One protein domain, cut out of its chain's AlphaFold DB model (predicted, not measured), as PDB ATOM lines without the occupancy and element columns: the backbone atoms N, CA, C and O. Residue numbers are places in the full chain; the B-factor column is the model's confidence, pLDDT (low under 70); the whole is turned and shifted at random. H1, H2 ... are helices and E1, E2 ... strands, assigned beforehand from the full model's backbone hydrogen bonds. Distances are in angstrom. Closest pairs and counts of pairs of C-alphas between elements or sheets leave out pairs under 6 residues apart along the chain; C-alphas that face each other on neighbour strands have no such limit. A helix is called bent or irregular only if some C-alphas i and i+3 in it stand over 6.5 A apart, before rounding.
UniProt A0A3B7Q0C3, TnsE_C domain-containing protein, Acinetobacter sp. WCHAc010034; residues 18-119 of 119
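Overview. This is residues 18 to 119 of the 119 residues of the protein "TnsE_C domain-containing protein" of Acinetobacter sp. WCHAc010034 (UniProt A0A3B7Q0C3). A twisted sheet of four strands forms the core, with H3 packed over one face by residues 110 to 118 and H2 over the opposite face; H1 runs next to H2 and only grazes the sheet. Residues 91 to 103 loop away from E4 and fold back into H3. The 102 printed residues hold E1, E2, E3, H1, H2, E4 and H3 in chain order, a mixed class; the antiparallel sheet runs E1 E2 E3 E4. The whole is compact, radius of gyration of the C-alphas 14.6 A, and flat, spanning 44 by 34 by 18 A.

Arrangement. Start at E1, residues 18 to 24, E2, residues 27 to 34, and E3, residues 45 to 50: a meander, each strand the antiparallel neighbour of the one before. Look for N 20 and O 31 at 3.0 A, then N 32 and O 46 at 2.8 A. E4, residues 84 to 90, is E3's antiparallel neighbour, with N 49 and O 86 at 2.9 A. H3, residues 104 to 118, has a height over the sheet of 8.7 A; its closest C-alphas to E4 are Met 114 and Leu 90, 6.7 A. H2, residues 77 to 83, is on the opposite face at a height of 8.9 A. H1, residues 53 to 70, is irregular, C-alphas 58 and 61 being 7.2 A apart, with a kink of 55 degrees near residue 60. The helical hairpin H1 and H2 only just touch, with 3 pairs of C-alphas within 8 A, by H1's residues 56 to 64 alone, closest at Val 64 and Ile 79, 7.3 A. O i to N i+4 pairs are all within hydrogen-bond range in H2 and H3, and 11 of 14 in H1.

Along the chain. Find C-alpha 18 at (-43.374, -39.109, -42.224), where E1 begins. E2 spans 23.0 A, H1 23.7 A and H3 21.2 A, ending at C-alpha 118, (-34.067, -27.440, -31.208).

Size, cuts and confidence. The C-alphas of Asn 54 and Ile 98, 44.6 A, are the farthest apart. The printed part has no cut, the link E4 to H3 is long, and no printed residue is under 70 in pLDDT.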
ATOM      1  N   ALA A  18     -42.769 -40.395 -42.524       96.69
ATOM      2  CA  ALA A  18     -43.374 -39.109 -42.224       96.69
ATOM      3  C   ALA A  18     -42.275 -38.049 -42.108       96.69
ATOM      4  O   ALA A  18     -41.217 -38.296 -41.524       96.69
ATOM      5  N   GLU A  19     -42.544 -36.875 -42.666       97.62
ATOM      6  CA  GLU A  19     -41.659 -35.719 -42.630       97.62
ATOM      7  C   GLU A  19     -42.425 -34.512 -42.094       97.62
ATOM      8  O   GLU A  19     -43.542 -34.237 -42.534       97.62
ATOM      9  N   VAL A  20     -41.810 -33.784 -41.164       97.69
ATOM     10  CA  VAL A  20     -42.295 -32.482 -40.700       97.69
ATOM     11  C   VAL A  20     -41.168 -31.475 -40.843       97.69
ATOM     12  O   VAL A  20     -40.096 -31.664 -40.269       97.69
ATOM     13  N   SER A  21     -41.430 -30.397 -41.577       97.56
ATOM     14  CA  SER A  21     -40.426 -29.392 -41.929       97.56
ATOM     15  C   SER A  21     -40.907 -28.007 -41.515       97.56
ATOM     16  O   SER A  21     -42.031 -27.617 -41.828       97.56
ATOM     17  N   PHE A  22     -40.079 -27.270 -40.780       97.44
ATOM     18  CA  PHE A  22     -40.407 -25.935 -40.271       97.44
ATOM     19  C   PHE A  22     -39.142 -25.123 -39.993       97.44
ATOM     20  O   PHE A  22     -38.034 -25.657 -39.958       97.44
ATOM     21  N   GLN A  23     -39.307 -23.820 -39.770       97.31
ATOM     22  CA  GLN A  23     -38.218 -22.948 -39.348       97.31
ATOM     23  C   GLN A  23     -38.353 -22.605 -37.862       97.31
ATOM     24  O   GLN A  23     -39.423 -22.210 -37.403       97.31
ATOM     25  N   PHE A  24     -37.257 -22.720 -37.114       96.12
ATOM     26  CA  PHE A  24     -37.166 -22.334 -35.705       96.12
ATOM     27  C   PHE A  24     -35.850 -21.590 -35.478       96.12
ATOM     28  O   PHE A  24     -34.809 -22.055 -35.924       96.12
ATOM     29  N   ASN A  25     -35.875 -20.412 -34.847       94.62
ATOM     30  CA  ASN A  25     -34.682 -19.570 -34.648       94.62
ATOM     31  C   ASN A  25     -33.848 -19.344 -35.931       94.62
ATOM     32  O   ASN A  25     -32.622 -19.386 -35.901       94.62
ATOM     33  N   ARG A  26     -34.521 -19.100 -37.069       95.50
ATOM     34  CA  ARG A  26     -33.921 -18.953 -38.420       95.50
ATOM     35  C   ARG A  26     -33.209 -20.202 -38.957       95.50
ATOM     36  O   ARG A  26     -32.603 -20.143 -40.022       95.50
ATOM     37  N   GLN A  27     -33.321 -21.329 -38.267       97.25
ATOM     38  CA  GLN A  27     -32.777 -22.610 -38.682       97.25
ATOM     39  C   GLN A  27     -33.877 -23.466 -39.317       97.25
ATOM     40  O   GLN A  27     -34.957 -23.627 -38.748       97.25
ATOM     41  N   ASN A  28     -33.602 -24.027 -40.497       98.12
ATOM     42  CA  ASN A  28     -34.488 -24.993 -41.143       98.12
ATOM     43  C   ASN A  28     -34.358 -26.342 -40.434       98.12
ATOM     44  O   ASN A  28     -33.250 -26.879 -40.324       98.12
ATOM     45  N   ILE A  29     -35.477 -26.863 -39.941       98.50
ATOM     46  CA  ILE A  29     -35.568 -28.124 -39.214       98.50
ATOM     47  C   ILE A  29     -36.400 -29.114 -40.018       98.50
ATOM     48  O   ILE A  29     -37.473 -28.768 -40.512       98.50
ATOM     49  N   VAL A  30     -35.926 -30.356 -40.084       98.44
ATOM     50  CA  VAL A  30     -36.675 -31.498 -40.613       98.44
ATOM     51  C   VAL A  30     -36.709 -32.616 -39.584       98.44
ATOM     52  O   VAL A  30     -35.671 -33.023 -39.059       98.44
ATOM     53  N   ILE A  31     -37.903 -33.128 -39.309       98.31
ATOM     54  CA  ILE A  31     -38.142 -34.299 -38.469       98.31
ATOM     55  C   ILE A  31     -38.567 -35.459 -39.362       98.31
ATOM     56  O   ILE A  31     -39.476 -35.297 -40.171       98.31
ATOM     57  N   LEU A  32     -37.937 -36.621 -39.196       98.06
ATOM     58  CA  LEU A  32     -38.253 -37.838 -39.941       98.06
ATOM     59  C   LEU A  32     -38.648 -38.969 -38.995       98.06
ATOM     60  O   LEU A  32     -37.941 -39.245 -38.020       98.06
ATOM     61  N   GLU A  33     -39.721 -39.668 -39.353       96.56
ATOM     62  CA  GLU A  33     -40.213 -40.858 -38.660       96.56
ATOM     63  C   GLU A  33     -40.476 -41.974 -39.675       96.56
ATOM     64  O   GLU A  33     -41.194 -41.775 -40.652       96.56
ATOM     65  N   VAL A  34     -39.887 -43.152 -39.466       94.94
ATOM     66  CA  VAL A  34     -40.097 -44.309 -40.351       94.94
ATOM     67  C   VAL A  34     -41.221 -45.162 -39.788       94.94
ATOM     68  O   VAL A  34     -41.137 -45.600 -38.640       94.94
ATOM     69  N   ASP A  35     -42.220 -45.480 -40.612       92.12
ATOM     70  CA  ASP A  35     -43.240 -46.456 -40.241       92.12
ATOM     71  C   ASP A  35     -42.565 -47.806 -39.967       92.12
ATOM     72  O   ASP A  35     -41.980 -48.448 -40.847       92.12
ATOM     73  N   THR A  36     -42.616 -48.215 -38.706       89.00
ATOM     74  CA  THR A  36     -42.073 -49.475 -38.200       89.00
ATOM     75  C   THR A  36     -43.140 -50.275 -37.457       89.00
ATOM     76  O   THR A  36     -42.800 -51.115 -36.632       89.00
ATOM     77  N   SER A  37     -44.419 -50.052 -37.781       87.31
ATOM     78  CA  SER A  37     -45.572 -50.751 -37.190       87.31
ATOM     79  C   SER A  37     -45.502 -52.281 -37.288       87.31
ATOM     80  O   SER A  37     -46.058 -52.981 -36.449       87.31
ATOM     81  N   ASP A  38     -44.776 -52.811 -38.271       86.88
ATOM     82  CA  ASP A  38     -44.534 -54.240 -38.482       86.88
ATOM     83  C   ASP A  38     -43.206 -54.756 -37.888       86.88
ATOM     84  O   ASP A  38     -42.912 -55.952 -37.953       86.88
ATOM     85  N   ASN A  39     -42.385 -53.879 -37.300       79.44
ATOM     86  CA  ASN A  39     -41.078 -54.214 -36.740       79.44
ATOM     87  C   ASN A  39     -41.091 -54.187 -35.207       79.44
ATOM     88  O   ASN A  39     -41.553 -53.244 -34.578       79.44
ATOM     89  N   LYS A  40     -40.424 -55.166 -34.581       71.06
ATOM     90  CA  LYS A  40     -40.261 -55.219 -33.112       71.06
ATOM     91  C   LYS A  40     -39.431 -54.071 -32.527       71.06
ATOM     92  O   LYS A  40     -39.509 -53.813 -31.332       71.06
ATOM     93  N   LYS A  41     -38.572 -53.443 -33.335       80.12
ATOM     94  CA  LYS A  41     -37.681 -52.366 -32.894       80.12
ATOM     95  C   LYS A  41     -37.875 -51.142 -33.789       80.12
ATOM     96  O   LYS A  41     -37.448 -51.201 -34.947       80.12
ATOM     97  N   PRO A  42     -38.476 -50.058 -33.274       86.75
ATOM     98  CA  PRO A  42     -38.641 -48.839 -34.045       86.75
ATOM     99  C   PRO A  42     -37.292 -48.157 -34.270       86.75
ATOM    100  O   PRO A  42     -36.366 -48.262 -33.452       86.75
ATOM    101  N   LEU A  43     -37.181 -47.442 -35.388       92.50
ATOM    102  CA  LEU A  43     -36.126 -46.447 -35.541       92.50
ATOM    103  C   LEU A  43     -36.481 -45.271 -34.639       92.50
ATOM    104  O   LEU A  43     -37.647 -44.943 -34.466       92.50
ATOM    105  N   SER A  44     -35.475 -44.637 -34.053       93.69
ATOM    106  CA  SER A  44     -35.688 -43.384 -33.339       93.69
ATOM    107  C   SER A  44     -36.112 -42.271 -34.293       93.69
ATOM    108  O   SER A  44     -35.685 -42.262 -35.449       93.69
ATOM    109  N   THR A  45     -36.859 -41.292 -33.791       96.69
ATOM    110  CA  THR A  45     -37.156 -40.065 -34.529       96.69
ATOM    111  C   THR A  45     -35.863 -39.318 -34.849       96.69
ATOM    112  O   THR A  45     -34.968 -39.166 -34.000       96.69
ATOM    113  N   ARG A  46     -35.744 -38.847 -36.091       97.88
ATOM    114  CA  ARG A  46     -34.579 -38.097 -36.558       97.88
ATOM    115  C   ARG A  46     -34.903 -36.623 -36.646       97.88
ATOM    116  O   ARG A  46     -35.909 -36.276 -37.241       97.88
ATOM    117  N   VAL A  47     -34.036 -35.773 -36.104       98.31
ATOM    118  CA  VAL A  47     -34.187 -34.315 -36.183       98.31
ATOM    119  C   VAL A  47     -32.937 -33.735 -36.831       98.31
ATOM    120  O   VAL A  47     -31.825 -33.941 -36.335       98.31
ATOM    121  N   LEU A  48     -33.111 -33.050 -37.955       98.44
ATOM    122  CA  LEU A  48     -32.048 -32.471 -38.765       98.44
ATOM    123  C   LEU A  48     -32.165 -30.952 -38.754       98.44
ATOM    124  O   LEU A  48     -33.219 -30.407 -39.057       98.44
ATOM    125  N   SER A  49     -31.061 -30.285 -38.448       98.19
ATOM    126  CA  SER A  49     -30.869 -28.852 -38.655       98.19
ATOM    127  C   SER A  49     -30.162 -28.658 -39.994       98.19
ATOM    128  O   SER A  49     -28.957 -28.886 -40.088       98.19
ATOM    129  N   LEU A  50     -30.913 -28.364 -41.053       98.38
ATOM    130  CA  LEU A  50     -30.419 -28.397 -42.431       98.38
ATOM    131  C   LEU A  50     -29.519 -27.211 -42.782       98.38
ATOM    132  O   LEU A  50     -29.755 -26.085 -42.350       98.38
ATOM    133  N   LYS A  51     -28.524 -27.457 -43.635       97.94
ATOM    134  CA  LYS A  51     -27.699 -26.393 -44.221       97.94
ATOM    135  C   LYS A  51     -28.445 -25.639 -45.315       97.94
ATOM    136  O   LYS A  51     -28.396 -24.414 -45.342       97.94
ATOM    137  N   ASP A  52     -29.172 -26.370 -46.155       97.69
ATOM    138  CA  ASP A  52     -29.935 -25.820 -47.270       97.69
ATOM    139  C   ASP A  52     -31.276 -26.566 -47.415       97.69
ATOM    140  O   ASP A  52     -31.327 -27.788 -47.551       97.69
ATOM    141  N   MET A  53     -32.382 -25.821 -47.340       97.50
ATOM    142  CA  MET A  53     -33.733 -26.378 -47.488       97.50
ATOM    143  C   MET A  53     -34.105 -26.618 -48.959       97.50
ATOM    144  O   MET A  53     -34.918 -27.491 -49.259       97.50
ATOM    145  N   ASN A  54     -33.522 -25.865 -49.890       97.81
ATOM    146  CA  ASN A  54     -33.745 -26.058 -51.318       97.81
ATOM    147  C   ASN A  54     -33.063 -27.342 -51.796       97.81
ATOM    148  O   ASN A  54     -33.717 -28.144 -52.462       97.81
ATOM    149  N   GLU A  55     -31.808 -27.581 -51.397       98.00
ATOM    150  CA  GLU A  55     -31.116 -28.851 -51.686       98.00
ATOM    151  C   GLU A  55     -31.843 -30.042 -51.049       98.00
ATOM    152  O   GLU A  55     -32.028 -31.078 -51.695       98.00
ATOM    153  N   TRP A  56     -32.365 -29.876 -49.825       98.12
ATOM    154  CA  TRP A  56     -33.225 -30.884 -49.205       98.12
ATOM    155  C   TRP A  56     -34.415 -31.255 -50.090       98.12
ATOM    156  O   TRP A  56     -34.614 -32.432 -50.399       98.12
ATOM    157  N   ASN A  57     -35.169 -30.251 -50.538       97.31
ATOM    158  CA  ASN A  57     -36.377 -30.443 -51.336       97.31
ATOM    159  C   ASN A  57     -36.102 -31.023 -52.730       97.31
ATOM    160  O   ASN A  57     -36.947 -31.742 -53.263       97.31
ATOM    161  N   GLN A  58     -34.951 -30.709 -53.328       97.62
ATOM    162  CA  GLN A  58     -34.626 -31.103 -54.699       97.62
ATOM    163  C   GLN A  58     -33.908 -32.453 -54.782       97.62
ATOM    164  O   GLN A  58     -34.212 -33.245 -55.676       97.62
ATOM    165  N   THR A  59     -32.961 -32.728 -53.879       97.50
ATOM    166  CA  THR A  59     -32.029 -33.858 -54.028       97.50
ATOM    167  C   THR A  59     -31.861 -34.691 -52.765       97.50
ATOM    168  O   THR A  59     -31.982 -35.922 -52.825       97.50
ATOM    169  N   ASP A  60     -31.589 -34.073 -51.614       98.06
ATOM    170  CA  ASP A  60     -31.124 -34.839 -50.450       98.06
ATOM    171  C   ASP A  60     -32.223 -35.699 -49.842       98.06
ATOM    172  O   ASP A  60     -31.953 -36.831 -49.433       98.06
ATOM    173  N   ARG A  61     -33.469 -35.213 -49.844       97.50
ATOM    174  CA  ARG A  61     -34.622 -35.965 -49.342       97.50
ATOM    175  C   ARG A  61     -34.759 -37.314 -50.041       97.50
ATOM    176  O   ARG A  61     -34.837 -38.344 -49.376       97.50
ATOM    177  N   ALA A  62     -34.748 -37.330 -51.376       96.62
ATOM    178  CA  ALA A  62     -34.887 -38.561 -52.155       96.62
ATOM    179  C   ALA A  62     -33.756 -39.554 -51.841       96.62
ATOM    180  O   ALA A  62     -34.011 -40.729 -51.569       96.62
ATOM    181  N   LYS A  63     -32.517 -39.055 -51.776       97.19
ATOM    182  CA  LYS A  63     -31.333 -39.859 -51.453       97.19
ATOM    183  C   LYS A  63     -31.366 -40.414 -50.027       97.19
ATOM    184  O   LYS A  63     -30.977 -41.557 -49.799       97.19
ATOM    185  N   VAL A  64     -31.843 -39.638 -49.053       97.31
ATOM    186  CA  VAL A  64     -32.040 -40.110 -47.674       97.31
ATOM    187  C   VAL A  64     -33.049 -41.254 -47.634       97.31
ATOM    188  O   VAL A  64     -32.761 -42.278 -47.015       97.31
ATOM    189  N   LEU A  65     -34.201 -41.108 -48.296       94.44
ATOM    190  CA  LEU A  65     -35.244 -42.138 -48.321       94.44
ATOM    191  C   LEU A  65     -34.748 -43.436 -48.980       94.44
ATOM    192  O   LEU A  65     -34.956 -44.521 -48.434       94.44
ATOM    193  N   GLU A  66     -34.019 -43.329 -50.092       94.19
ATOM    194  CA  GLU A  66     -33.366 -44.468 -50.747       94.19
ATOM    195  C   GLU A  66     -32.376 -45.172 -49.805       94.19
ATOM    196  O   GLU A  66     -32.406 -46.398 -49.645       94.19
ATOM    197  N   LEU A  67     -31.516 -44.403 -49.131       95.31
ATOM    198  CA  LEU A  67     -30.522 -44.949 -48.210       95.31
ATOM    199  C   LEU A  67     -31.162 -45.623 -46.992       95.31
ATOM    200  O   LEU A  67     -30.667 -46.656 -46.549       95.31
ATOM    201  N   VAL A  68     -32.276 -45.105 -46.469       93.00
ATOM    202  CA  VAL A  68     -33.011 -45.754 -45.369       93.00
ATOM    203  C   VAL A  68     -33.471 -47.160 -45.769       93.00
ATOM    204  O   VAL A  68     -33.316 -48.102 -44.986       93.00
ATOM    205  N   VAL A  69     -33.993 -47.327 -46.987       89.12
ATOM    206  CA  VAL A  69     -34.446 -48.629 -47.501       89.12
ATOM    207  C   VAL A  69     -33.259 -49.559 -47.758       89.12
ATOM    208  O   VAL A  69     -33.243 -50.690 -47.263       89.12
ATOM    209  N   THR A  70     -32.252 -49.088 -48.494       88.94
ATOM    210  CA  THR A  70     -31.094 -49.903 -48.906       88.94
ATOM    211  C   THR A  70     -30.174 -50.274 -47.743       88.94
ATOM    212  O   THR A  70     -29.563 -51.339 -47.766       88.94
ATOM    213  N   GLN A  71     -30.130 -49.471 -46.674       89.69
ATOM    214  CA  GLN A  71     -29.375 -49.767 -45.449       89.69
ATOM    215  C   GLN A  71     -30.185 -50.552 -44.409       89.69
ATOM    216  O   GLN A  71     -29.872 -50.523 -43.214       89.69
ATOM    217  N   CYS A  72     -31.207 -51.289 -44.846       87.75
ATOM    218  CA  CYS A  72     -32.009 -52.162 -43.995       87.75
ATOM    219  C   CYS A  72     -32.693 -51.432 -42.832       87.75
ATOM    220  O   CYS A  72     -32.649 -51.913 -41.698       87.75
ATOM    221  N   LEU A  73     -33.350 -50.304 -43.127       89.88
ATOM    222  CA  LEU A  73     -34.043 -49.465 -42.146       89.88
ATOM    223  C   LEU A  73     -33.064 -48.959 -41.087       89.88
ATOM    224  O   LEU A  73     -33.162 -49.252 -39.896       89.88
ATOM    225  N   ARG A  74     -32.065 -48.206 -41.543       92.00
ATOM    226  CA  ARG A  74     -31.109 -47.513 -40.680       92.00
ATOM    227  C   ARG A  74     -30.969 -46.074 -41.131       92.00
ATOM    228  O   ARG A  74     -31.042 -45.770 -42.315       92.00
ATOM    229  N   TRP A  75     -30.722 -45.196 -40.168       95.75
ATOM    230  CA  TRP A  75     -30.457 -43.795 -40.450       95.75
ATOM    231  C   TRP A  75     -29.097 -43.616 -41.141       95.75
ATOM    232  O   TRP A  75     -28.075 -43.963 -40.533       95.75
ATOM    233  N   PRO A  76     -29.045 -43.024 -42.349       95.69
ATOM    234  CA  PRO A  76     -27.803 -42.860 -43.091       95.69
ATOM    235  C   PRO A  76     -26.977 -41.701 -42.516       95.69
ATOM    236  O   PRO A  76     -27.021 -40.564 -42.973       95.69
ATOM    237  N   LYS A  77     -26.195 -41.983 -41.468       94.19
ATOM    238  CA  LYS A  77     -25.419 -40.963 -40.732       94.19
ATOM    239  C   LYS A  77     -24.462 -40.158 -41.620       94.19
ATOM    240  O   LYS A  77     -24.273 -38.975 -41.367       94.19
ATOM    241  N   GLY A  78     -23.887 -40.791 -42.646       95.12
ATOM    242  CA  GLY A  78     -22.936 -40.146 -43.555       95.12
ATOM    243  C   GLY A  78     -23.540 -38.947 -44.286       95.12
ATOM    244  O   GLY A  78     -23.007 -37.848 -44.182       95.12
ATOM    245  N   ILE A  79     -24.685 -39.129 -44.956       96.69
ATOM    246  CA  ILE A  79     -25.352 -38.020 -45.655       96.69
ATOM    247  C   ILE A  79     -25.850 -36.964 -44.668       96.69
ATOM    248  O   ILE A  79     -25.673 -35.780 -44.922       96.69
ATOM    249  N   PHE A  80     -26.361 -37.363 -43.498       97.38
ATOM    250  CA  PHE A  80     -26.817 -36.408 -42.487       97.38
ATOM    251  C   PHE A  80     -25.716 -35.455 -42.024       97.38
ATOM    252  O   PHE A  80     -25.967 -34.258 -41.916       97.38
ATOM    253  N   ASN A  81     -24.494 -35.941 -41.806       95.94
ATOM    254  CA  ASN A  81     -23.370 -35.077 -41.432       95.94
ATOM    255  C   ASN A  81     -23.004 -34.063 -42.533       95.94
ATOM    256  O   ASN A  81     -22.499 -32.981 -42.238       95.94
ATOM    257  N   ASN A  82     -23.279 -34.396 -43.796       96.94
ATOM    258  CA  ASN A  82     -22.990 -33.515 -44.923       96.94
ATOM    259  C   ASN A  82     -24.060 -32.432 -45.084       96.94
ATOM    260  O   ASN A  82     -23.704 -31.270 -45.260       96.94
ATOM    261  N   ILE A  83     -25.339 -32.791 -44.957       97.75
ATOM    262  CA  ILE A  83     -26.477 -31.913 -45.290       97.75
ATOM    263  C   ILE A  83     -27.009 -31.107 -44.094       97.75
ATOM    264  O   ILE A  83     -27.824 -30.203 -44.261       97.75
ATOM    265  N   SER A  84     -26.580 -31.428 -42.866       97.81
ATOM    266  CA  SER A  84     -27.072 -30.788 -41.639       97.81
ATOM    267  C   SER A  84     -25.943 -30.188 -40.797       97.81
ATOM    268  O   SER A  84     -24.836 -30.722 -40.754       97.81
ATOM    269  N   PHE A  85     -26.216 -29.071 -40.120       97.06
ATOM    270  CA  PHE A  85     -25.368 -28.539 -39.049       97.06
ATOM    271  C   PHE A  85     -25.434 -29.423 -37.799       97.06
ATOM    272  O   PHE A  85     -24.441 -29.594 -37.096       97.06
ATOM    273  N   LYS A  86     -26.609 -30.004 -37.530       96.94
ATOM    274  CA  LYS A  86     -26.865 -30.896 -36.395       96.94
ATOM    275  C   LYS A  86     -27.774 -32.032 -36.859       96.94
ATOM    276  O   LYS A  86     -28.881 -31.780 -37.330       96.94
ATOM    277  N   ASN A  87     -27.332 -33.276 -36.670       96.69
ATOM    278  CA  ASN A  87     -28.195 -34.455 -36.749       96.69
ATOM    279  C   ASN A  87     -28.397 -34.987 -35.329       96.69
ATOM    280  O   ASN A  87     -27.436 -35.354 -34.655       96.69
ATOM    281  N   SER A  88     -29.640 -35.001 -34.865       97.50
ATOM    282  CA  SER A  88     -29.985 -35.427 -33.511       97.50
ATOM    283  C   SER A  88     -30.893 -36.641 -33.540       97.50
ATOM    284  O   SER A  88     -31.679 -36.852 -34.465       97.50
ATOM    285  N   THR A  89     -30.766 -37.462 -32.506       97.00
ATOM    286  CA  THR A  89     -31.670 -38.578 -32.251       97.00
ATOM    287  C   THR A  89     -32.635 -38.181 -31.150       97.00
ATOM    288  O   THR A  89     -32.199 -37.878 -30.041       97.00
ATOM    289  N   LEU A  90     -33.932 -38.264 -31.425       97.06
ATOM    290  CA  LEU A  90     -34.964 -38.177 -30.407       97.06
ATOM    291  C   LEU A  90     -35.491 -39.591 -30.141       97.06
ATOM    292  O   LEU A  90     -36.187 -40.183 -30.960       97.06
ATOM    293  N   ASN A  91     -35.098 -40.176 -29.008       95.25
ATOM    294  CA  ASN A  91     -35.595 -41.502 -28.631       95.25
ATOM    295  C   ASN A  91     -37.078 -41.410 -28.267       95.25
ATOM    296  O   ASN A  91     -37.447 -40.515 -27.503       95.25
ATOM    297  N   HIS A  92     -37.877 -42.365 -28.735       93.31
ATOM    298  CA  HIS A  92     -39.308 -42.472 -28.443       93.31
ATOM    299  C   HIS A  92     -39.635 -42.387 -26.945       93.31
ATOM    300  O   HIS A  92     -38.791 -42.755 -26.113       93.31
ATOM    301  N   PRO A  93     -40.818 -41.862 -26.576       93.25
ATOM    302  CA  PRO A  93     -41.307 -41.976 -25.207       93.25
ATOM    303  C   PRO A  93     -41.460 -43.455 -24.842       93.25
ATOM    304  O   PRO A  93     -41.718 -44.299 -25.708       93.25
ATOM    305  N   ARG A  94     -41.279 -43.796 -23.566       91.50
ATOM    306  CA  ARG A  94     -41.536 -45.165 -23.116       91.50
ATOM    307  C   ARG A  94     -43.041 -45.393 -23.070       91.50
ATOM    308  O   ARG A  94     -43.786 -44.575 -22.535       91.50
ATOM    309  N   ILE A  95     -43.466 -46.522 -23.620       88.88
ATOM    310  CA  ILE A  95     -44.852 -46.977 -23.550       88.88
ATOM    311  C   ILE A  95     -44.990 -47.837 -22.294       88.88
ATOM    312  O   ILE A  95     -44.146 -48.704 -22.040       88.88
ATOM    313  N   ASN A  96     -46.042 -47.606 -21.510       86.88
ATOM    314  CA  ASN A  96     -46.437 -48.524 -20.453       86.88
ATOM    315  C   ASN A  96     -46.872 -49.840 -21.109       86.88
ATOM    316  O   ASN A  96     -47.861 -49.881 -21.831       86.88
ATOM    317  N   THR A  97     -46.142 -50.927 -20.873       82.44
ATOM    318  CA  THR A  97     -46.417 -52.213 -21.532       82.44
ATOM    319  C   THR A  97     -47.736 -52.855 -21.106       82.44
ATOM    320  O   THR A  97     -48.227 -53.719 -21.824       82.44
ATOM    321  N   ILE A  98     -48.293 -52.465 -19.953       83.06
ATOM    322  CA  ILE A  98     -49.569 -52.986 -19.445       83.06
ATOM    323  C   ILE A  98     -50.735 -52.240 -20.100       83.06
ATOM    324  O   ILE A  98     -51.632 -52.867 -20.651       83.06
ATOM    325  N   GLU A  99     -50.695 -50.909 -20.066       84.50
ATOM    326  CA  GLU A  99     -51.772 -50.045 -20.575       84.50
ATOM    327  C   GLU A  99     -51.661 -49.787 -22.085       84.50
ATOM    328  O   GLU A  99     -52.616 -49.345 -22.704       84.50
ATOM    329  N   GLN A 100     -50.504 -50.080 -22.689       85.81
ATOM    330  CA  GLN A 100     -50.147 -49.734 -24.074       85.81
ATOM    331  C   GLN A 100     -50.243 -48.231 -24.384       85.81
ATOM    332  O   GLN A 100     -50.345 -47.825 -25.539       85.81
ATOM    333  N   GLU A 101     -50.130 -47.400 -23.351       90.31
ATOM    334  CA  GLU A 101     -50.237 -45.948 -23.439       90.31
ATOM    335  C   GLU A 101     -48.928 -45.259 -23.041       90.31
ATOM    336  O   GLU A 101     -48.088 -45.796 -22.311       90.31
ATOM    337  N   ILE A 102     -48.744 -44.038 -23.540       91.81
ATOM    338  CA  ILE A 102     -47.664 -43.150 -23.109       91.81
ATOM    339  C   ILE A 102     -48.201 -42.319 -21.949       91.81
ATOM    340  O   ILE A 102     -49.183 -41.594 -22.104       91.81
ATOM    341  N   SER A 103     -47.539 -42.383 -20.794       93.19
ATOM    342  CA  SER A 103     -47.934 -41.561 -19.652       93.19
ATOM    343  C   SER A 103     -47.719 -40.073 -19.941       93.19
ATOM    344  O   SER A 103     -46.819 -39.681 -20.690       93.19
ATOM    345  N   HIS A 104     -48.497 -39.216 -19.281       93.81
ATOM    346  CA  HIS A 104     -48.339 -37.765 -19.400       93.81
ATOM    347  C   HIS A 104     -46.902 -37.302 -19.088       93.81
ATOM    348  O   HIS A 104     -46.349 -36.456 -19.788       93.81
ATOM    349  N   GLN A 105     -46.262 -37.916 -18.087       94.56
ATOM    350  CA  GLN A 105     -44.885 -37.614 -17.701       94.56
ATOM    351  C   GLN A 105     -43.869 -37.996 -18.791       94.56
ATOM    352  O   GLN A 105     -42.935 -37.233 -19.052       94.56
ATOM    353  N   GLU A 106     -44.043 -39.149 -19.444       95.62
ATOM    354  CA  GLU A 106     -43.187 -39.572 -20.562       95.62
ATOM    355  C   GLU A 106     -43.362 -38.658 -21.777       95.62
ATOM    356  O   GLU A 106     -42.375 -38.301 -22.427       95.62
ATOM    357  N   LEU A 107     -44.594 -38.219 -22.052       94.88
ATOM    358  CA  LEU A 107     -44.879 -37.285 -23.139       94.88
ATOM    359  C   LEU A 107     -44.232 -35.914 -22.893       94.88
ATOM    360  O   LEU A 107     -43.569 -35.387 -23.788       94.88
ATOM    361  N   ILE A 108     -44.345 -35.371 -21.674       96.94
ATOM    362  CA  ILE A 108     -43.651 -34.133 -21.279       96.94
ATOM    363  C   ILE A 108     -42.139 -34.305 -21.433       96.94
ATOM    364  O   ILE A 108     -41.482 -33.471 -22.054       96.94
ATOM    365  N   GLY A 109     -41.574 -35.403 -20.922       97.06
ATOM    366  CA  GLY A 109     -40.138 -35.663 -21.016       97.06
ATOM    367  C   GLY A 109     -39.646 -35.804 -22.460       97.06
ATOM    368  O   GLY A 109     -38.531 -35.396 -22.792       97.06
ATOM    369  N   TRP A 110     -40.467 -36.360 -23.351       96.50
ATOM    370  CA  TRP A 110     -40.178 -36.411 -24.783       96.50
ATOM    371  C   TRP A 110     -40.211 -35.021 -25.424       96.50
ATOM    372  O   TRP A 110     -39.253 -34.654 -26.110       96.50
ATOM    373  N   ALA A 111     -41.229 -34.211 -25.122       96.06
ATOM    374  CA  ALA A 111     -41.316 -32.829 -25.589       96.06
ATOM    375  C   ALA A 111     -40.119 -31.988 -25.112       96.06
ATOM    376  O   ALA A 111     -39.488 -31.309 -25.918       96.06
ATOM    377  N   SER A 112     -39.718 -32.087 -23.839       97.31
ATOM    378  CA  SER A 112     -38.534 -31.388 -23.318       97.31
ATOM    379  C   SER A 112     -37.245 -31.795 -24.039       97.31
ATOM    380  O   SER A 112     -36.417 -30.941 -24.352       97.31
ATOM    381  N   ARG A 113     -37.073 -33.086 -24.362       97.31
ATOM    382  CA  ARG A 113     -35.928 -33.549 -25.169       97.31
ATOM    383  C   ARG A 113     -35.958 -32.974 -26.581       97.31
ATOM    384  O   ARG A 113     -34.904 -32.604 -27.088       97.31
ATOM    385  N   MET A 114     -37.138 -32.872 -27.192       96.06
ATOM    386  CA  MET A 114     -37.301 -32.221 -28.492       96.06
ATOM    387  C   MET A 114     -36.901 -30.742 -28.422       96.06
ATOM    388  O   MET A 114     -36.087 -30.297 -29.228       96.06
ATOM    389  N   PHE A 115     -37.384 -29.997 -27.425       95.12
ATOM    390  CA  PHE A 115     -36.992 -28.597 -27.231       95.12
ATOM    391  C   PHE A 115     -35.480 -28.439 -27.039       95.12
ATOM    392  O   PHE A 115     -34.873 -27.613 -27.709       95.12
ATOM    393  N   ASN A 116     -34.842 -29.286 -26.229       96.00
ATOM    394  CA  ASN A 116     -33.384 -29.262 -26.047       96.00
ATOM    395  C   ASN A 116     -32.597 -29.586 -27.329       96.00
ATOM    396  O   ASN A 116     -31.444 -29.188 -27.467       96.00
ATOM    397  N   ILE A 117     -33.184 -30.343 -28.259       96.12
ATOM    398  CA  ILE A 117     -32.578 -30.603 -29.570       96.12
ATOM    399  C   ILE A 117     -32.679 -29.367 -30.475       96.12
ATOM    400  O   ILE A 117     -31.752 -29.134 -31.254       96.12
ATOM    401  N   LEU A 118     -33.785 -28.623 -30.388       93.75
ATOM    402  CA  LEU A 118     -34.067 -27.440 -31.208       93.75
ATOM    403  C   LEU A 118     -33.322 -26.179 -30.759       93.75
ATOM    404  O   LEU A 118     -33.082 -25.305 -31.592       93.75
ATOM    405  N   LEU A 119     -32.996 -26.083 -29.469       88.44
ATOM    406  CA  LEU A 119     -32.094 -25.072 -28.915       88.44
ATOM    407  C   LEU A 119     -30.635 -25.345 -29.333       88.44
ATOM    408  O   LEU A 119     -29.929 -24.339 -29.544       88.44
TER     409      LEU A 119